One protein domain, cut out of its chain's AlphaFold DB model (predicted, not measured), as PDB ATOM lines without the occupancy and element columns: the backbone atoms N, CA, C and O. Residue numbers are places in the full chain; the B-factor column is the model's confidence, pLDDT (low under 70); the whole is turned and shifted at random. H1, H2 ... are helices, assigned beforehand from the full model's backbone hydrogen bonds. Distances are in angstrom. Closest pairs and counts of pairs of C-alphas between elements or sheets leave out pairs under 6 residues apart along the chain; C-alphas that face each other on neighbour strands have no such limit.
ATOM      1  N   PRO A 224      16.277  20.022 -24.143       42.41
ATOM      2  CA  PRO A 224      15.537  21.192 -23.700       42.41
ATOM      3  C   PRO A 224      15.163  21.081 -22.223       42.41
ATOM      4  O   PRO A 224      14.737  20.024 -21.743       42.41
ATOM      5  N   ASP A 225      15.267  22.210 -21.530       42.06
ATOM      6  CA  ASP A 225      14.772  22.389 -20.173       42.06
ATOM      7  C   ASP A 225      13.244  22.171 -20.115       42.06
ATOM      8  O   ASP A 225      12.502  22.485 -21.057       42.06
ATOM      9  N   ARG A 226      12.736  21.604 -19.013       44.62
ATOM     10  CA  ARG A 226      11.333  21.140 -18.912       44.62
ATOM     11  C   ARG A 226      10.310  22.271 -19.076       44.62
ATOM     12  O   ARG A 226       9.191  21.995 -19.511       44.62
ATOM     13  N   GLN A 227      10.673  23.516 -18.767       41.25
ATOM     14  CA  GLN A 227       9.795  24.682 -18.925       41.25
ATOM     15  C   GLN A 227       9.709  25.178 -20.377       41.25
ATOM     16  O   GLN A 227       8.612  25.473 -20.853       41.25
ATOM     17  N   HIS A 228      10.817  25.143 -21.122       47.69
ATOM     18  CA  HIS A 228      10.835  25.446 -22.560       47.69
ATOM     19  C   HIS A 228       9.912  24.505 -23.355       47.69
ATOM     20  O   HIS A 228       9.283  24.897 -24.336       47.69
ATOM     21  N   ARG A 229       9.741  23.267 -22.872       50.62
ATOM     22  CA  ARG A 229       8.868  22.261 -23.491       50.62
ATOM     23  C   ARG A 229       7.381  22.639 -23.497       50.62
ATOM     24  O   ARG A 229       6.685  22.252 -24.431       50.62
ATOM     25  N   ARG A 230       6.878  23.350 -22.478       50.12
ATOM     26  CA  ARG A 230       5.460  23.765 -22.441       50.12
ATOM     27  C   ARG A 230       5.205  24.949 -23.365       50.12
ATOM     28  O   ARG A 230       4.271  24.877 -24.156       50.12
ATOM     29  N   ILE A 231       6.077  25.956 -23.329       53.84
ATOM     30  CA  ILE A 231       5.956  27.175 -24.145       53.84
ATOM     31  C   ILE A 231       6.069  26.845 -25.643       53.84
ATOM     32  O   ILE A 231       5.314  27.372 -26.453       53.84
ATOM     33  N   MET A 232       6.927  25.889 -26.020       54.81
ATOM     34  CA  MET A 232       7.048  25.470 -27.423       54.81
ATOM     35  C   MET A 232       5.899  24.586 -27.923       54.81
ATOM     36  O   MET A 232       5.683  24.503 -29.128       54.81
ATOM     37  N   SER A 233       5.143  23.926 -27.036       59.47
ATOM     38  CA  SER A 233       4.018  23.079 -27.465       59.47
ATOM     39  C   SER A 233       2.801  23.879 -27.934       59.47
ATOM     40  O   SER A 233       2.119  23.442 -28.856       59.47
ATOM     41  N   THR A 234       2.556  25.055 -27.350       64.56
ATOM     42  CA  THR A 234       1.442  25.932 -27.739       64.56
ATOM     43  C   THR A 234       1.743  26.676 -29.036       64.56
ATOM     44  O   THR A 234       0.890  26.711 -29.916       64.56
ATOM     45  N   GLY A 235       2.979  27.157 -29.222       77.62
ATOM     46  CA  GLY A 235       3.392  27.800 -30.479       77.62
ATOM     47  C   GLY A 235       3.403  26.851 -31.686       77.62
ATOM     48  O   GLY A 235       3.213  27.276 -32.820       77.62
ATOM     49  N   TYR A 236       3.559  25.544 -31.453       79.00
ATOM     50  CA  TYR A 236       3.554  24.528 -32.509       79.00
ATOM     51  C   TYR A 236       2.222  24.467 -33.279       79.00
ATOM     52  O   TYR A 236       2.215  24.253 -34.492       79.00
ATOM     53  N   ALA A 237       1.097  24.613 -32.573       83.81
ATOM     54  CA  ALA A 237      -0.234  24.520 -33.168       83.81
ATOM     55  C   ALA A 237      -0.550  25.738 -34.049       83.81
ATOM     56  O   ALA A 237      -1.083  25.559 -35.142       83.81
ATOM     57  N   ASP A 238      -0.150  26.930 -33.606       88.25
ATOM     58  CA  ASP A 238      -0.350  28.184 -34.342       88.25
ATOM     59  C   ASP A 238       0.457  28.202 -35.640       88.25
ATOM     60  O   ASP A 238      -0.082  28.415 -36.722       88.25
ATOM     61  N   ILE A 239       1.740  27.834 -35.562       87.62
ATOM     62  CA  ILE A 239       2.612  27.786 -36.740       87.62
ATOM     63  C   ILE A 239       2.069  26.787 -37.768       87.62
ATOM     64  O   ILE A 239       2.048  27.060 -38.966       87.62
ATOM     65  N   ARG A 240       1.553  25.634 -37.319       85.62
ATOM     66  CA  ARG A 240       0.918  24.664 -38.222       85.62
ATOM     67  C   ARG A 240      -0.327  25.201 -38.928       85.62
ATOM     68  O   ARG A 240      -0.604  24.718 -40.022       85.62
ATOM     69  N   ALA A 241      -1.060  26.135 -38.327       89.81
ATOM     70  CA  ALA A 241      -2.235  26.740 -38.948       89.81
ATOM     71  C   ALA A 241      -1.856  27.731 -40.063       89.81
ATOM     72  O   ALA A 241      -2.598  27.873 -41.033       89.81
ATOM     73  N   GLU A 242      -0.686  28.371 -39.963       94.06
ATOM     74  CA  GLU A 242      -0.169  29.302 -40.978       94.06
ATOM     75  C   GLU A 242       0.478  28.593 -42.183       94.06
ATOM     76  O   GLU A 242       0.578  29.155 -43.279       94.06
ATOM     77  N   LEU A 243       0.935  27.352 -41.997       94.88
ATOM     78  CA  LEU A 243       1.585  26.567 -43.044       94.88
ATOM     79  C   LEU A 243       0.558  25.995 -44.046       94.88
ATOM     80  O   LEU A 243      -0.445  25.407 -43.642       94.88
ATOM     81  N   PRO A 244       0.813  26.079 -45.370       95.31
ATOM     82  CA  PRO A 244      -0.063  25.476 -46.372       95.31
ATOM     83  C   PRO A 244      -0.253  23.970 -46.146       95.31
ATOM     84  O   PRO A 244       0.705  23.266 -45.828       95.31
ATOM     85  N   ALA A 245      -1.456  23.448 -46.398       93.06
ATOM     86  CA  ALA A 245      -1.770  22.030 -46.182       93.06
ATOM     87  C   ALA A 245      -0.893  21.069 -47.010       93.06
ATOM     88  O   ALA A 245      -0.617  19.945 -46.590       93.06
ATOM     89  N   GLU A 246      -0.440  21.499 -48.192       94.88
ATOM     90  CA  GLU A 246       0.396  20.677 -49.059       94.88
ATOM     91  C   GLU A 246       1.893  20.957 -48.851       94.88
ATOM     92  O   GLU A 246       2.400  21.982 -49.303       94.88
ATOM     93  N   PRO A 247       2.674  20.010 -48.299       96.25
ATOM     94  CA  PRO A 247       4.101  20.223 -48.040       96.25
ATOM     95  C   PRO A 247       4.959  20.347 -49.302       96.25
ATOM     96  O   PRO A 247       6.134  20.701 -49.244       96.25
ATOM     97  N   ARG A 248       4.392  20.049 -50.476       96.56
ATOM     98  CA  ARG A 248       5.080  20.197 -51.765       96.56
ATOM     99  C   ARG A 248       5.136  21.651 -52.231       96.56
ATOM    100  O   ARG A 248       6.095  21.999 -52.913       96.56
ATOM    101  N   SER A 249       4.153  22.477 -51.867       96.88
ATOM    102  CA  SER A 249       4.076  23.887 -52.270       96.88
ATOM    103  C   SER A 249       4.787  24.833 -51.299       96.88
ATOM    104  O   SER A 249       4.809  26.041 -51.526       96.88
ATOM    105  N   TRP A 250       5.406  24.300 -50.240       97.81
ATOM    106  CA  TRP A 250       6.087  25.114 -49.240       97.81
ATOM    107  C   TRP A 250       7.271  25.881 -49.821       97.81
ATOM    108  O   TRP A 250       8.189  25.308 -50.429       97.81
ATOM    109  N   ARG A 251       7.262  27.190 -49.563       98.25
ATOM    110  CA  ARG A 251       8.382  28.096 -49.832       98.25
ATOM    111  C   ARG A 251       9.546  27.804 -48.870       98.25
ATOM    112  O   ARG A 251       9.309  27.272 -47.786       98.25
ATOM    113  N   PRO A 252      10.790  28.186 -49.211       98.19
ATOM    114  CA  PRO A 252      11.940  27.988 -48.325       98.19
ATOM    115  C   PRO A 252      11.750  28.591 -46.921       98.19
ATOM    116  O   PRO A 252      12.134  27.966 -45.940       98.19
ATOM    117  N   SER A 253      11.092  29.751 -46.801       97.31
ATOM    118  CA  SER A 253      10.772  30.365 -45.499       97.31
ATOM    119  C   SER A 253       9.833  29.502 -44.649       97.31
ATOM    120  O   SER A 253      10.085  29.283 -43.471       97.31
ATOM    121  N   GLN A 254       8.790  28.940 -45.263       97.56
ATOM    122  CA  GLN A 254       7.836  28.047 -44.598       97.56
ATOM    123  C   GLN A 254       8.505  26.730 -44.187       97.56
ATOM    124  O   GLN A 254       8.291  26.234 -43.084       97.56
ATOM    125  N   LEU A 255       9.367  26.175 -45.048       97.81
ATOM    126  CA  LEU A 255      10.131  24.976 -44.713       97.81
ATOM    127  C   LEU A 255      11.073  25.219 -43.524       97.81
ATOM    128  O   LEU A 255      11.180  24.354 -42.657       97.81
ATOM    129  N   ALA A 256      11.739  26.376 -43.471       97.44
ATOM    130  CA  ALA A 256      12.596  26.740 -42.347       97.44
ATOM    131  C   ALA A 256      11.808  26.821 -41.032       97.44
ATOM    132  O   ALA A 256      12.212  26.199 -40.051       97.44
ATOM    133  N   GLN A 257      10.650  27.488 -41.047       96.50
ATOM    134  CA  GLN A 257       9.751  27.577 -39.893       96.50
ATOM    135  C   GLN A 257       9.295  26.180 -39.433       96.50
ATOM    136  O   GLN A 257       9.365  25.858 -38.248       96.50
ATOM    137  N   TYR A 258       8.920  25.293 -40.366       96.56
ATOM    138  CA  TYR A 258       8.590  23.903 -40.031       96.56
ATOM    139  C   TYR A 258       9.767  23.165 -39.386       96.56
ATOM    140  O   TYR A 258       9.580  22.490 -38.377       96.56
ATOM    141  N   LEU A 259      10.973  23.270 -39.952       97.00
ATOM    142  CA  LEU A 259      12.156  22.570 -39.442       97.00
ATOM    143  C   LEU A 259      12.550  23.054 -38.051       97.00
ATOM    144  O   LEU A 259      12.839  22.225 -37.189       97.00
ATOM    145  N   GLY A 260      12.503  24.360 -37.814       96.19
ATOM    146  CA  GLY A 260      12.729  24.951 -36.503       96.19
ATOM    147  C   GLY A 260      11.877  24.318 -35.411       96.19
ATOM    148  O   GLY A 260      12.361  23.905 -34.354       96.19
ATOM    149  N   VAL A 261      10.599  24.164 -35.733       95.00
ATOM    150  CA  VAL A 261       9.588  23.649 -34.825       95.00
ATOM    151  C   VAL A 261       9.650  22.111 -34.719       95.00
ATOM    152  O   VAL A 261       9.597  21.561 -33.615       95.00
ATOM    153  N   ALA A 262       9.800  21.390 -35.834       95.38
ATOM    154  CA  ALA A 262       9.892  19.926 -35.866       95.38
ATOM    155  C   ALA A 262      11.119  19.407 -35.101       95.38
ATOM    156  O   ALA A 262      11.040  18.407 -34.383       95.38
ATOM    157  N   LEU A 263      12.237  20.126 -35.213       95.75
ATOM    158  CA  LEU A 263      13.496  19.799 -34.552       95.75
ATOM    159  C   LEU A 263      13.610  20.398 -33.142       95.75
ATOM    160  O   LEU A 263      14.558  20.076 -32.428       95.75
ATOM    161  N   LYS A 264      12.632  21.214 -32.712       95.00
ATOM    162  CA  LYS A 264      12.592  21.883 -31.397       95.00
ATOM    163  C   LYS A 264      13.894  22.626 -31.100       95.00
ATOM    164  O   LYS A 264      14.509  22.435 -30.048       95.00
ATOM    165  N   LEU A 265      14.344  23.407 -32.074       94.69
ATOM    166  CA  LEU A 265      15.643  24.058 -32.010       94.69
ATOM    167  C   LEU A 265      15.587  25.323 -31.149       94.69
ATOM    168  O   LEU A 265      14.596  26.051 -31.202       94.69
ATOM    169  N   PRO A 266      16.652  25.615 -30.381       95.06
ATOM    170  CA  PRO A 266      16.877  26.939 -29.818       95.06
ATOM    171  C   PRO A 266      16.860  28.014 -30.911       95.06
ATOM    172  O   PRO A 266      17.308  27.765 -32.029       95.06
ATOM    173  N   GLU A 267      16.430  29.222 -30.557       91.94
ATOM    174  CA  GLU A 267      16.254  30.354 -31.480       91.94
ATOM    175  C   GLU A 267      17.503  30.649 -32.330       91.94
ATOM    176  O   GLU A 267      17.405  30.822 -33.537       91.94
ATOM    177  N   ARG A 268      18.707  30.549 -31.754       93.38
ATOM    178  CA  ARG A 268      19.966  30.728 -32.506       93.38
ATOM    179  C   ARG A 268      20.155  29.700 -33.627       93.38
ATOM    180  O   ARG A 268      20.576  30.040 -34.721       93.38
ATOM    181  N   LEU A 269      19.811  28.438 -33.363       95.25
ATOM    182  CA  LEU A 269      19.894  27.378 -34.373       95.25
ATOM    183  C   LEU A 269      18.753  27.471 -35.394       95.25
ATOM    184  O   LEU A 269      18.864  26.909 -36.483       95.25
ATOM    185  N   HIS A 270      17.666  28.170 -35.054       95.50
ATOM    186  CA  HIS A 270      16.592  28.478 -35.990       95.50
ATOM    187  C   HIS A 270      17.096  29.386 -37.112       95.50
ATOM    188  O   HIS A 270      16.884  29.076 -38.282       95.50
ATOM    189  N   GLU A 271      17.817  30.454 -36.760       96.62
ATOM    190  CA  GLU A 271      18.412  31.389 -37.722       96.62
ATOM    191  C   GLU A 271      19.414  30.690 -38.650       96.62
ATOM    192  O   GLU A 271      19.368  30.889 -39.866       96.62
ATOM    193  N   ASP A 272      20.259  29.807 -38.106       96.94
ATOM    194  CA  ASP A 272      21.233  29.035 -38.888       96.94
ATOM    195  C   ASP A 272      20.554  28.097 -39.895       96.94
ATOM    196  O   ASP A 272      20.941  28.028 -41.066       96.94
ATOM    197  N   ILE A 273      19.514  27.375 -39.462       97.44
ATOM    198  CA  ILE A 273      18.754  26.490 -40.354       97.44
ATOM    199  C   ILE A 273      17.964  27.280 -41.380       97.44
ATOM    200  O   ILE A 273      17.874  26.866 -42.537       97.44
ATOM    201  N   GLU A 274      17.421  28.422 -40.993       97.44
ATOM    202  CA  GLU A 274      16.717  29.287 -41.914       97.44
ATOM    203  C   GLU A 274      17.665  29.847 -42.983       97.44
ATOM    204  O   GLU A 274      17.363  29.768 -44.179       97.44
ATOM    205  N   ALA A 275      18.848  30.316 -42.587       97.81
ATOM    206  CA  ALA A 275      19.895  30.730 -43.511       97.81
ATOM    207  C   ALA A 275      20.317  29.574 -44.433       97.81
ATOM    208  O   ALA A 275      20.413  29.763 -45.649       97.81
ATOM    209  N   PHE A 276      20.492  28.362 -43.899       97.88
ATOM    210  CA  PHE A 276      20.805  27.170 -44.688       97.88
ATOM    211  C   PHE A 276      19.713  26.852 -45.724       97.88
ATOM    212  O   PHE A 276      20.015  26.662 -46.902       97.88
ATOM    213  N   VAL A 277      18.438  26.830 -45.330       98.06
ATOM    214  CA  VAL A 277      17.312  26.520 -46.229       98.06
ATOM    215  C   VAL A 277      17.156  27.587 -47.316       98.06
ATOM    216  O   VAL A 277      16.940  27.246 -48.486       98.06
ATOM    217  N   ARG A 278      17.315  28.871 -46.962       97.62
ATOM    218  CA  ARG A 278      17.257  29.981 -47.926       97.62
ATOM    219  C   ARG A 278      18.428  29.943 -48.915       97.62
ATOM    220  O   ARG A 278      18.196  30.050 -50.115       97.62
ATOM    221  N   THR A 279      19.661  29.754 -48.441       97.88
ATOM    222  CA  THR A 279      20.869  29.738 -49.295       97.88
ATOM    223  C   THR A 279      20.922  28.529 -50.226       97.88
ATOM    224  O   THR A 279      21.295  28.662 -51.388       97.88
ATOM    225  N   SER A 280      20.494  27.359 -49.752       97.56
ATOM    226  CA  SER A 280      20.425  26.135 -50.563       97.56
ATOM    227  C   SER A 280      19.234  26.101 -51.533       97.56
ATOM    228  O   SER A 280      19.169  25.224 -52.405       97.56
ATOM    229  N   GLY A 281      18.285  27.037 -51.402       97.75
ATOM    230  CA  GLY A 281      17.063  27.065 -52.205       97.75
ATOM    231  C   GLY A 281      16.227  25.797 -52.018       97.75
ATOM    232  O   GLY A 281      15.698  25.239 -52.986       97.75
ATOM    233  N   LEU A 282      16.160  25.281 -50.788       98.06
ATOM    234  CA  LEU A 282      15.386  24.085 -50.475       98.06
ATOM    235  C   LEU A 282      13.901  24.443 -50.358       98.06
ATOM    236  O   LEU A 282      13.446  25.001 -49.365       98.06
ATOM    237  N   SER A 283      13.130  24.106 -51.392       98.31
ATOM    238  CA  SER A 283      11.665  24.105 -51.333       98.31
ATOM    239  C   SER A 283      11.144  22.837 -50.656       98.31
ATOM    240  O   SER A 283      11.846  21.821 -50.605       98.31
ATOM    241  N   GLY A 284       9.889  22.843 -50.198       97.38
ATOM    242  CA  GLY A 284       9.269  21.654 -49.599       97.38
ATOM    243  C   GLY A 284       9.280  20.433 -50.529       97.38
ATOM    244  O   GLY A 284       9.641  19.329 -50.117       97.38
ATOM    245  N   ALA A 285       9.010  20.625 -51.826       97.50
ATOM    246  CA  ALA A 285       9.116  19.561 -52.827       97.50
ATOM    247  C   ALA A 285      10.537  18.984 -52.949       97.50
ATOM    248  O   ALA A 285      10.697  17.759 -53.022       97.50
ATOM    249  N   ARG A 286      11.569  19.841 -52.963       98.12
ATOM    250  CA  ARG A 286      12.972  19.406 -53.019       98.12
ATOM    251  C   ARG A 286      13.368  18.698 -51.726       98.12
ATOM    252  O   ARG A 286      13.975  17.633 -51.788       98.12
ATOM    253  N   PHE A 287      12.935  19.216 -50.579       98.12
ATOM    254  CA  PHE A 287      13.186  18.624 -49.268       98.12
ATOM    255  C   PHE A 287      12.607  17.212 -49.141       98.12
ATOM    256  O   PHE A 287      13.298  16.275 -48.746       98.12
ATOM    257  N   LEU A 288      11.371  17.010 -49.599       97.75
ATOM    258  CA  LEU A 288      10.752  15.687 -49.641       97.75
ATOM    259  C   LEU A 288      11.485  14.710 -50.567       97.75
ATOM    260  O   LEU A 288      11.349  13.502 -50.381       97.75
ATOM    261  N   ARG A 289      12.264  15.176 -51.546       98.00
ATOM    262  CA  ARG A 289      13.047  14.324 -52.456       98.00
ATOM    263  C   ARG A 289      14.492  14.111 -52.008       98.00
ATOM    264  O   ARG A 289      15.065  13.128 -52.459       98.00
ATOM    265  N   LEU A 290      15.012  14.917 -51.077       97.75
ATOM    266  CA  LEU A 290      16.399  14.844 -50.601       97.75
ATOM    267  C   LEU A 290      16.829  13.416 -50.268       97.75
ATOM    268  O   LEU A 290      16.215  12.729 -49.446       97.75
ATOM    269  N   SER A 291      17.901  12.983 -50.913       98.19
ATOM    270  CA  SER A 291      18.642  11.780 -50.575       98.19
ATOM    271  C   SER A 291      19.769  12.114 -49.584       98.19
ATOM    272  O   SER A 291      20.181  13.272 -49.465       98.19
ATOM    273  N   PRO A 292      20.313  11.119 -48.860       97.88
ATOM    274  CA  PRO A 292      21.503  11.328 -48.034       97.88
ATOM    275  C   PRO A 292      22.708  11.842 -48.841       97.88
ATOM    276  O   PRO A 292      23.521  12.577 -48.287       97.88
ATOM    277  N   ALA A 293      22.807  11.487 -50.128       98.19
ATOM    278  CA  ALA A 293      23.860  11.967 -51.022       98.19
ATOM    279  C   ALA A 293      23.688  13.456 -51.355       98.19
ATOM    280  O   ALA A 293      24.665  14.196 -51.344       98.19
ATOM    281  N   ASP A 294      22.452  13.925 -51.547       98.31
ATOM    282  CA  ASP A 294      22.192  15.348 -51.800       98.31
ATOM    283  C   ASP A 294      22.610  16.205 -50.597       98.31
ATOM    284  O   ASP A 294      23.253  17.240 -50.757       98.31
ATOM    285  N   LEU A 295      22.318  15.745 -49.375       98.06
ATOM    286  CA  LEU A 295      22.760  16.422 -48.152       98.06
ATOM    287  C   LEU A 295      24.293  16.432 -48.004       98.06
ATOM    288  O   LEU A 295      24.835  17.354 -47.400       98.06
ATOM    289  N   ASP A 296      24.986  15.440 -48.569       98.06
ATOM    290  CA  ASP A 296      26.450  15.431 -48.659       98.06
ATOM    291  C   ASP A 296      26.962  16.503 -49.618       98.06
ATOM    292  O   ASP A 296      27.808  17.314 -49.251       98.06
ATOM    293  N   THR A 297      26.372  16.580 -50.815       98.00
ATOM    294  CA  THR A 297      26.742  17.591 -51.820       98.00
ATOM    295  C   THR A 297      26.462  19.021 -51.362       98.00
ATOM    296  O   THR A 297      27.179  19.939 -51.749       98.00
ATOM    297  N   LEU A 298      25.460  19.213 -50.497       97.69
ATOM    298  CA  LEU A 298      25.146  20.499 -49.869       97.69
ATOM    299  C   LEU A 298      26.094  20.855 -48.708       97.69
ATOM    300  O   LEU A 298      25.935  21.913 -48.107       97.69
ATOM    301  N   GLY A 299      27.054  19.989 -48.367       97.50
ATOM    302  CA  GLY A 299      28.017  20.236 -47.292       97.50
ATOM    303  C   GLY A 299      27.416  20.144 -45.888       97.50
ATOM    304  O   GLY A 299      27.987  20.671 -44.935       97.50
ATOM    305  N   VAL A 300      26.266  19.479 -45.726       97.44
ATOM    306  CA  VAL A 300      25.627  19.335 -44.413       97.44
ATOM    307  C   VAL A 300      26.447  18.377 -43.553       97.44
ATOM    308  O   VAL A 300      26.821  17.285 -43.991       97.44
ATOM    309  N   ASN A 301      26.695  18.752 -42.299       96.69
ATOM    310  CA  ASN A 301      27.372  17.895 -41.326       96.69
ATOM    311  C   ASN A 301      26.593  16.580 -41.124       96.69
ATOM    312  O   ASN A 301      25.368  16.581 -41.002       96.69
ATOM    313  N   VAL A 302      27.312  15.458 -41.055       96.81
ATOM    314  CA  VAL A 302      26.784  14.094 -40.870       96.81
ATOM    315  C   VAL A 302      25.719  14.004 -39.770       96.81
ATOM    316  O   VAL A 302      24.706  13.329 -39.954       96.81
ATOM    317  N   ALA A 303      25.914  14.708 -38.651       95.19
ATOM    318  CA  ALA A 303      24.960  14.743 -37.543       95.19
ATOM    319  C   ALA A 303      23.597  15.325 -37.969       95.19
ATOM    320  O   ALA A 303      22.549  14.725 -37.725       95.19
ATOM    321  N   TRP A 304      23.620  16.447 -38.690       97.19
ATOM    322  CA  TRP A 304      22.429  17.114 -39.212       97.19
ATOM    323  C   TRP A 304      21.761  16.331 -40.342       97.19
ATOM    324  O   TRP A 304      20.541  16.396 -40.476       97.19
ATOM    325  N   ARG A 305      22.508  15.522 -41.108       97.69
ATOM    326  CA  ARG A 305      21.913  14.691 -42.171       97.69
ATOM    327  C   ARG A 305      20.867  13.730 -41.621       97.69
ATOM    328  O   ARG A 305      19.774  13.647 -42.169       97.69
ATOM    329  N   ALA A 306      21.182  13.028 -40.533       96.88
ATOM    330  CA  ALA A 306      20.247  12.085 -39.921       96.88
ATOM    331  C   ALA A 306      18.995  12.790 -39.382       96.88
ATOM    332  O   ALA A 306      17.883  12.309 -39.571       96.88
ATOM    333  N   VAL A 307      19.180  13.958 -38.768       97.31
ATOM    334  CA  VAL A 307      18.097  14.762 -38.192       97.31
ATOM    335  C   VAL A 307      17.166  15.311 -39.275       97.31
ATOM    336  O   VAL A 307      15.948  15.195 -39.157       97.31
ATOM    337  N   LEU A 308      17.723  15.843 -40.366       97.81
ATOM    338  CA  LEU A 308      16.945  16.339 -41.502       97.81
ATOM    339  C   LEU A 308      16.209  15.211 -42.234       97.81
ATOM    340  O   LEU A 308      15.075  15.407 -42.670       97.81
ATOM    341  N   LEU A 309      16.815  14.026 -42.351       97.88
ATOM    342  CA  LEU A 309      16.150  12.857 -42.933       97.88
ATOM    343  C   LEU A 309      15.000  12.354 -42.052       97.88
ATOM    344  O   LEU A 309      13.941  12.032 -42.585       97.88
ATOM    345  N   ASP A 310      15.156  12.350 -40.727       97.44
ATOM    346  CA  ASP A 310      14.060  12.007 -39.814       97.44
ATOM    347  C   ASP A 310      12.921  13.035 -39.893       97.44
ATOM    348  O   ASP A 310      11.756  12.645 -40.002       97.44
ATOM    349  N   ALA A 311      13.235  14.335 -39.936       97.31
ATOM    350  CA  ALA A 311      12.237  15.389 -40.133       97.31
ATOM    351  C   ALA A 311      11.518  15.264 -41.488       97.31
ATOM    352  O   ALA A 311      10.308  15.473 -41.578       97.31
ATOM    353  N   ARG A 312      12.231  14.858 -42.545       97.44
ATOM    354  CA  ARG A 312      11.643  14.548 -43.856       97.44
ATOM    355  C   ARG A 312      10.667  13.378 -43.783       97.44
ATOM    356  O   ARG A 312       9.585  13.465 -44.363       97.44
ATOM    357  N   GLU A 313      11.030  12.283 -43.119       97.25
ATOM    358  CA  GLU A 313      10.132  11.129 -42.984       97.25
ATOM    359  C   GLU A 313       8.919  11.451 -42.106       97.25
ATOM    360  O   GLU A 313       7.804  11.019 -42.413       97.25
ATOM    361  N   GLN A 314       9.100  12.280 -41.076       95.75
ATOM    362  CA  GLN A 314       7.989  12.816 -40.298       95.75
ATOM    363  C   GLN A 314       7.048  13.634 -41.188       95.75
ATOM    364  O   GLN A 314       5.853  13.334 -41.236       95.75
ATOM    365  N   LEU A 315       7.579  14.567 -41.980       95.50
ATOM    366  CA  LEU A 315       6.785  15.386 -42.891       95.50
ATOM    367  C   LEU A 315       6.039  14.547 -43.941       95.50
ATOM    368  O   LEU A 315       4.884  14.824 -44.263       95.50
ATOM    369  N   ARG A 316       6.664  13.483 -44.459       95.94
ATOM    370  CA  ARG A 316       6.004  12.528 -45.365       95.94
ATOM    371  C   ARG A 316       4.851  11.811 -44.687       95.94
ATOM    372  O   ARG A 316       3.782  11.701 -45.280       95.94
ATOM    373  N   SER A 317       5.058  11.339 -43.460       94.75
ATOM    374  CA  SER A 317       4.009  10.658 -42.704       94.75
ATOM    375  C   SER A 317       2.832  11.590 -42.402       94.75
ATOM    376  O   SER A 317       1.682  11.182 -42.546       94.75
ATOM    377  N   GLU A 318       3.110  12.856 -42.085       90.81
ATOM    378  CA  GLU A 318       2.104  13.887 -41.821       90.81
ATOM    379  C   GLU A 318       1.348  14.271 -43.097       90.81
ATOM    380  O   GLU A 318       0.121  14.311 -43.080       90.81
ATOM    381  N   GLY A 319       2.041  14.451 -44.225       88.75
ATOM    382  CA  GLY A 319       1.410  14.755 -45.513       88.75
ATOM    383  C   GLY A 319       0.569  13.602 -46.072       88.75
ATOM    384  O   GLY A 319      -0.490  13.828 -46.655       88.75
ATOM    385  N   ILE A 320       1.000  12.352 -45.865       85.19
ATOM    386  CA  ILE A 320       0.203  11.167 -46.220       85.19
ATOM    387  C   ILE A 320      -1.040  11.091 -45.329       85.19
ATOM    388  O   ILE A 320      -2.141  10.856 -45.826       85.19
ATOM    389  N   ARG A 321      -0.889  11.343 -44.024       81.56
ATOM    390  CA  ARG A 321      -2.002  11.298 -43.071       81.56
ATOM    391  C   ARG A 321      -2.998  12.433 -43.294       81.56
ATOM    392  O   ARG A 321      -4.189  12.182 -43.220       81.56
ATOM    393  N   GLY A 322      -2.544  13.634 -43.646       70.56
ATOM    394  CA  GLY A 322      -3.421  14.754 -44.005       70.56
ATOM    395  C   GLY A 322      -4.257  14.476 -45.254       70.56
ATOM    396  O   GLY A 322      -5.409  14.881 -45.324       70.56
ATOM    397  N   ARG A 323      -3.725  13.706 -46.211       64.81
ATOM    398  CA  ARG A 323      -4.483  13.290 -47.398       64.81
ATOM    399  C   ARG A 323      -5.467  12.152 -47.114       64.81
ATOM    400  O   ARG A 323      -6.561  12.158 -47.661       64.81
ATOM    401  N   ILE A 324      -5.088  11.179 -46.283       58.03
ATOM    402  CA  ILE A 324      -5.924   9.997 -46.000       58.03
ATOM    403  C   ILE A 324      -6.972  10.289 -44.913       58.03
ATOM    404  O   ILE A 324      -8.072   9.755 -44.970       58.03
ATOM    405  N   CYS A 325      -6.671  11.170 -43.958       53.62
ATOM    406  CA  CYS A 325      -7.599  11.585 -42.901       53.62
ATOM    407  C   CYS A 325      -8.344  12.895 -43.226       53.62
ATOM    408  O   CYS A 325      -9.103  13.366 -42.386       53.62
ATOM    409  N   GLY A 326      -8.116  13.494 -44.403       48.75
ATOM    410  CA  GLY A 326      -8.618  14.822 -44.777       48.75
ATOM    411  C   GLY A 326      -9.548  14.869 -45.991       48.75
ATOM    412  O   GLY A 326      -9.795  15.956 -46.509       48.75
ATOM    413  N   GLN A 359      16.115  12.341 -31.757       54.72
ATOM    414  CA  GLN A 359      17.213  12.476 -30.790       54.72
ATOM    415  C   GLN A 359      17.953  11.140 -30.636       54.72
ATOM    416  O   GLN A 359      19.181  11.104 -30.556       54.72
ATOM    417  N   LEU A 360      17.218  10.021 -30.682       53.97
ATOM    418  CA  LEU A 360      17.797   8.676 -30.720       53.97
ATOM    419  C   LEU A 360      18.501   8.390 -32.056       53.97
ATOM    420  O   LEU A 360      19.545   7.739 -32.053       53.97
ATOM    421  N   SER A 361      17.984   8.884 -33.184       47.69
ATOM    422  CA  SER A 361      18.641   8.793 -34.496       47.69
ATOM    423  C   SER A 361      19.915   9.635 -34.563       47.69
ATOM    424  O   SER A 361      20.924   9.145 -35.062       47.69
ATOM    425  N   LEU A 362      19.933  10.837 -33.981       48.03
ATOM    426  CA  LEU A 362      21.123  11.686 -33.856       48.03
ATOM    427  C   LEU A 362      22.182  11.039 -32.946       48.03
ATOM    428  O   LEU A 362      23.359  10.965 -33.307       48.03
ATOM    429  N   ALA A 363      21.761  10.468 -31.813       50.59
ATOM    430  CA  ALA A 363      22.627   9.686 -30.927       50.59
ATOM    431  C   ALA A 363      23.137   8.376 -31.572       50.59
ATOM    432  O   ALA A 363      24.165   7.841 -31.157       50.59
ATOM    433  N   ARG A 364      22.443   7.835 -32.588       49.47
ATOM    434  CA  ARG A 364      22.895   6.677 -33.388       49.47
ATOM    435  C   ARG A 364      23.796   7.081 -34.554       49.47
ATOM    436  O   ARG A 364      24.770   6.384 -34.812       49.47
ATOM    437  N   ALA A 365      23.511   8.190 -35.231       43.50
ATOM    438  CA  ALA A 365      24.289   8.692 -36.364       43.50
ATOM    439  C   ALA A 365      25.685   9.152 -35.930       43.50
ATOM    440  O   ALA A 365      26.678   8.812 -36.570       43.50
TER     441      ALA A 365
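Overview. This is residues 224 to 326 and 359 to 365 of the 559 residues of an uncharacterized protein of Mixia osmundae (strain CBS 9802 / IAM 14324 / JCM 22182 / KY 12970) (UniProt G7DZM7). A long helix, H6, runs across one side of a row of three helices, H1, H2 and H3, that go up and down, with H2 and H3 closely packed and H1 more loosely set beside H2, and it comes close to that row at H2. Three short helices, H4, H5 and H7, pack on H6. The printed part has 110 residues with seven named helices, H1 to H7 along the chain, and no named strand; its class is all helix, and its helices are mostly crossed. The whole is compact, with a radius of gyration of the C-alphas of 13.8 A, and rounded, spanning 35 by 34 by 26 A.

Along the chain. H6, the longest helix, covers residues 302 to 324 and 33.4 A, from C-alpha 302 at (26.784, 14.094, -40.870) to C-alpha 324 at (-5.924, 9.997, -46.000). H1 is residues 228 to 242, 21.8 A, beginning at C-alpha 228, (10.835, 25.446, -22.560). H2 is residues 252 to 262, 15.0 A, and H3 residues 267 to 280, 20.0 A. H4, residues 284 to 289, measures 8.7 A, and H5, residues 292 to 297, 9.0 A. H7, residues 359 to 365, measures 9.8 A and ends at C-alpha 365, (24.289, 8.692, -36.364).

Arrangement. H6 is the hub, touching three helices. With residues 302 to 310 alone it touches H7, at a steep tilt of 51 degrees, opposite ways; the closest C-alphas are those of Val 307 and Leu 362, 6.1 A apart. With residues 302 to 309 alone it touches H5, at a steep tilt of 53 degrees, opposite ways; the closest C-alphas, of Leu 295 and Arg 305, are 6.3 A apart. With residues 312 to 316 alone it touches H4, only just about perpendicular at 70.4 degrees; the closest C-alphas, of Leu 288 and Arg 312, are 6.0 A apart. H2 and H6 are close but not clearly touching, about perpendicular at 83 degrees, with the C-alphas of Ala 262 and Ala 311 closest at 6.7 A. H2 and H3 form a helical hairpin, opposite ways at 37 degrees, only just a steep tilt; their closest C-alphas, of Ala 256 and Glu 274, are 4.9 A apart. H1 and H2 form another, opposite ways at a shallow tilt of 34.6 degrees, only just short of steep; H1 touches H2 with residues 236 to 240 alone, the C-alphas of Tyr 236 and Val 261 being closest at 6.5 A. H1 and H3 are apart, as are H3 and H6. In H2, H3, H4, H5 and H7 every O i to N i+4 pair is within hydrogen-bond range; in H1 7 of 11 are, in H6 17 of 19.

Size, cuts and confidence. The C-alphas farthest apart, of Gln 227 and Thr 297, are 37.7 A apart. Residues 327 to 358 are cut out, leaving 29.5 A between C-alphas 326 and 359. Of the links that are printed whole, H1 to H2 is short and the others are tight. Mean pLDDT of the printed part is 86.3; residues 224 to 234, 323 to 326 and 359 to 365 are under 70.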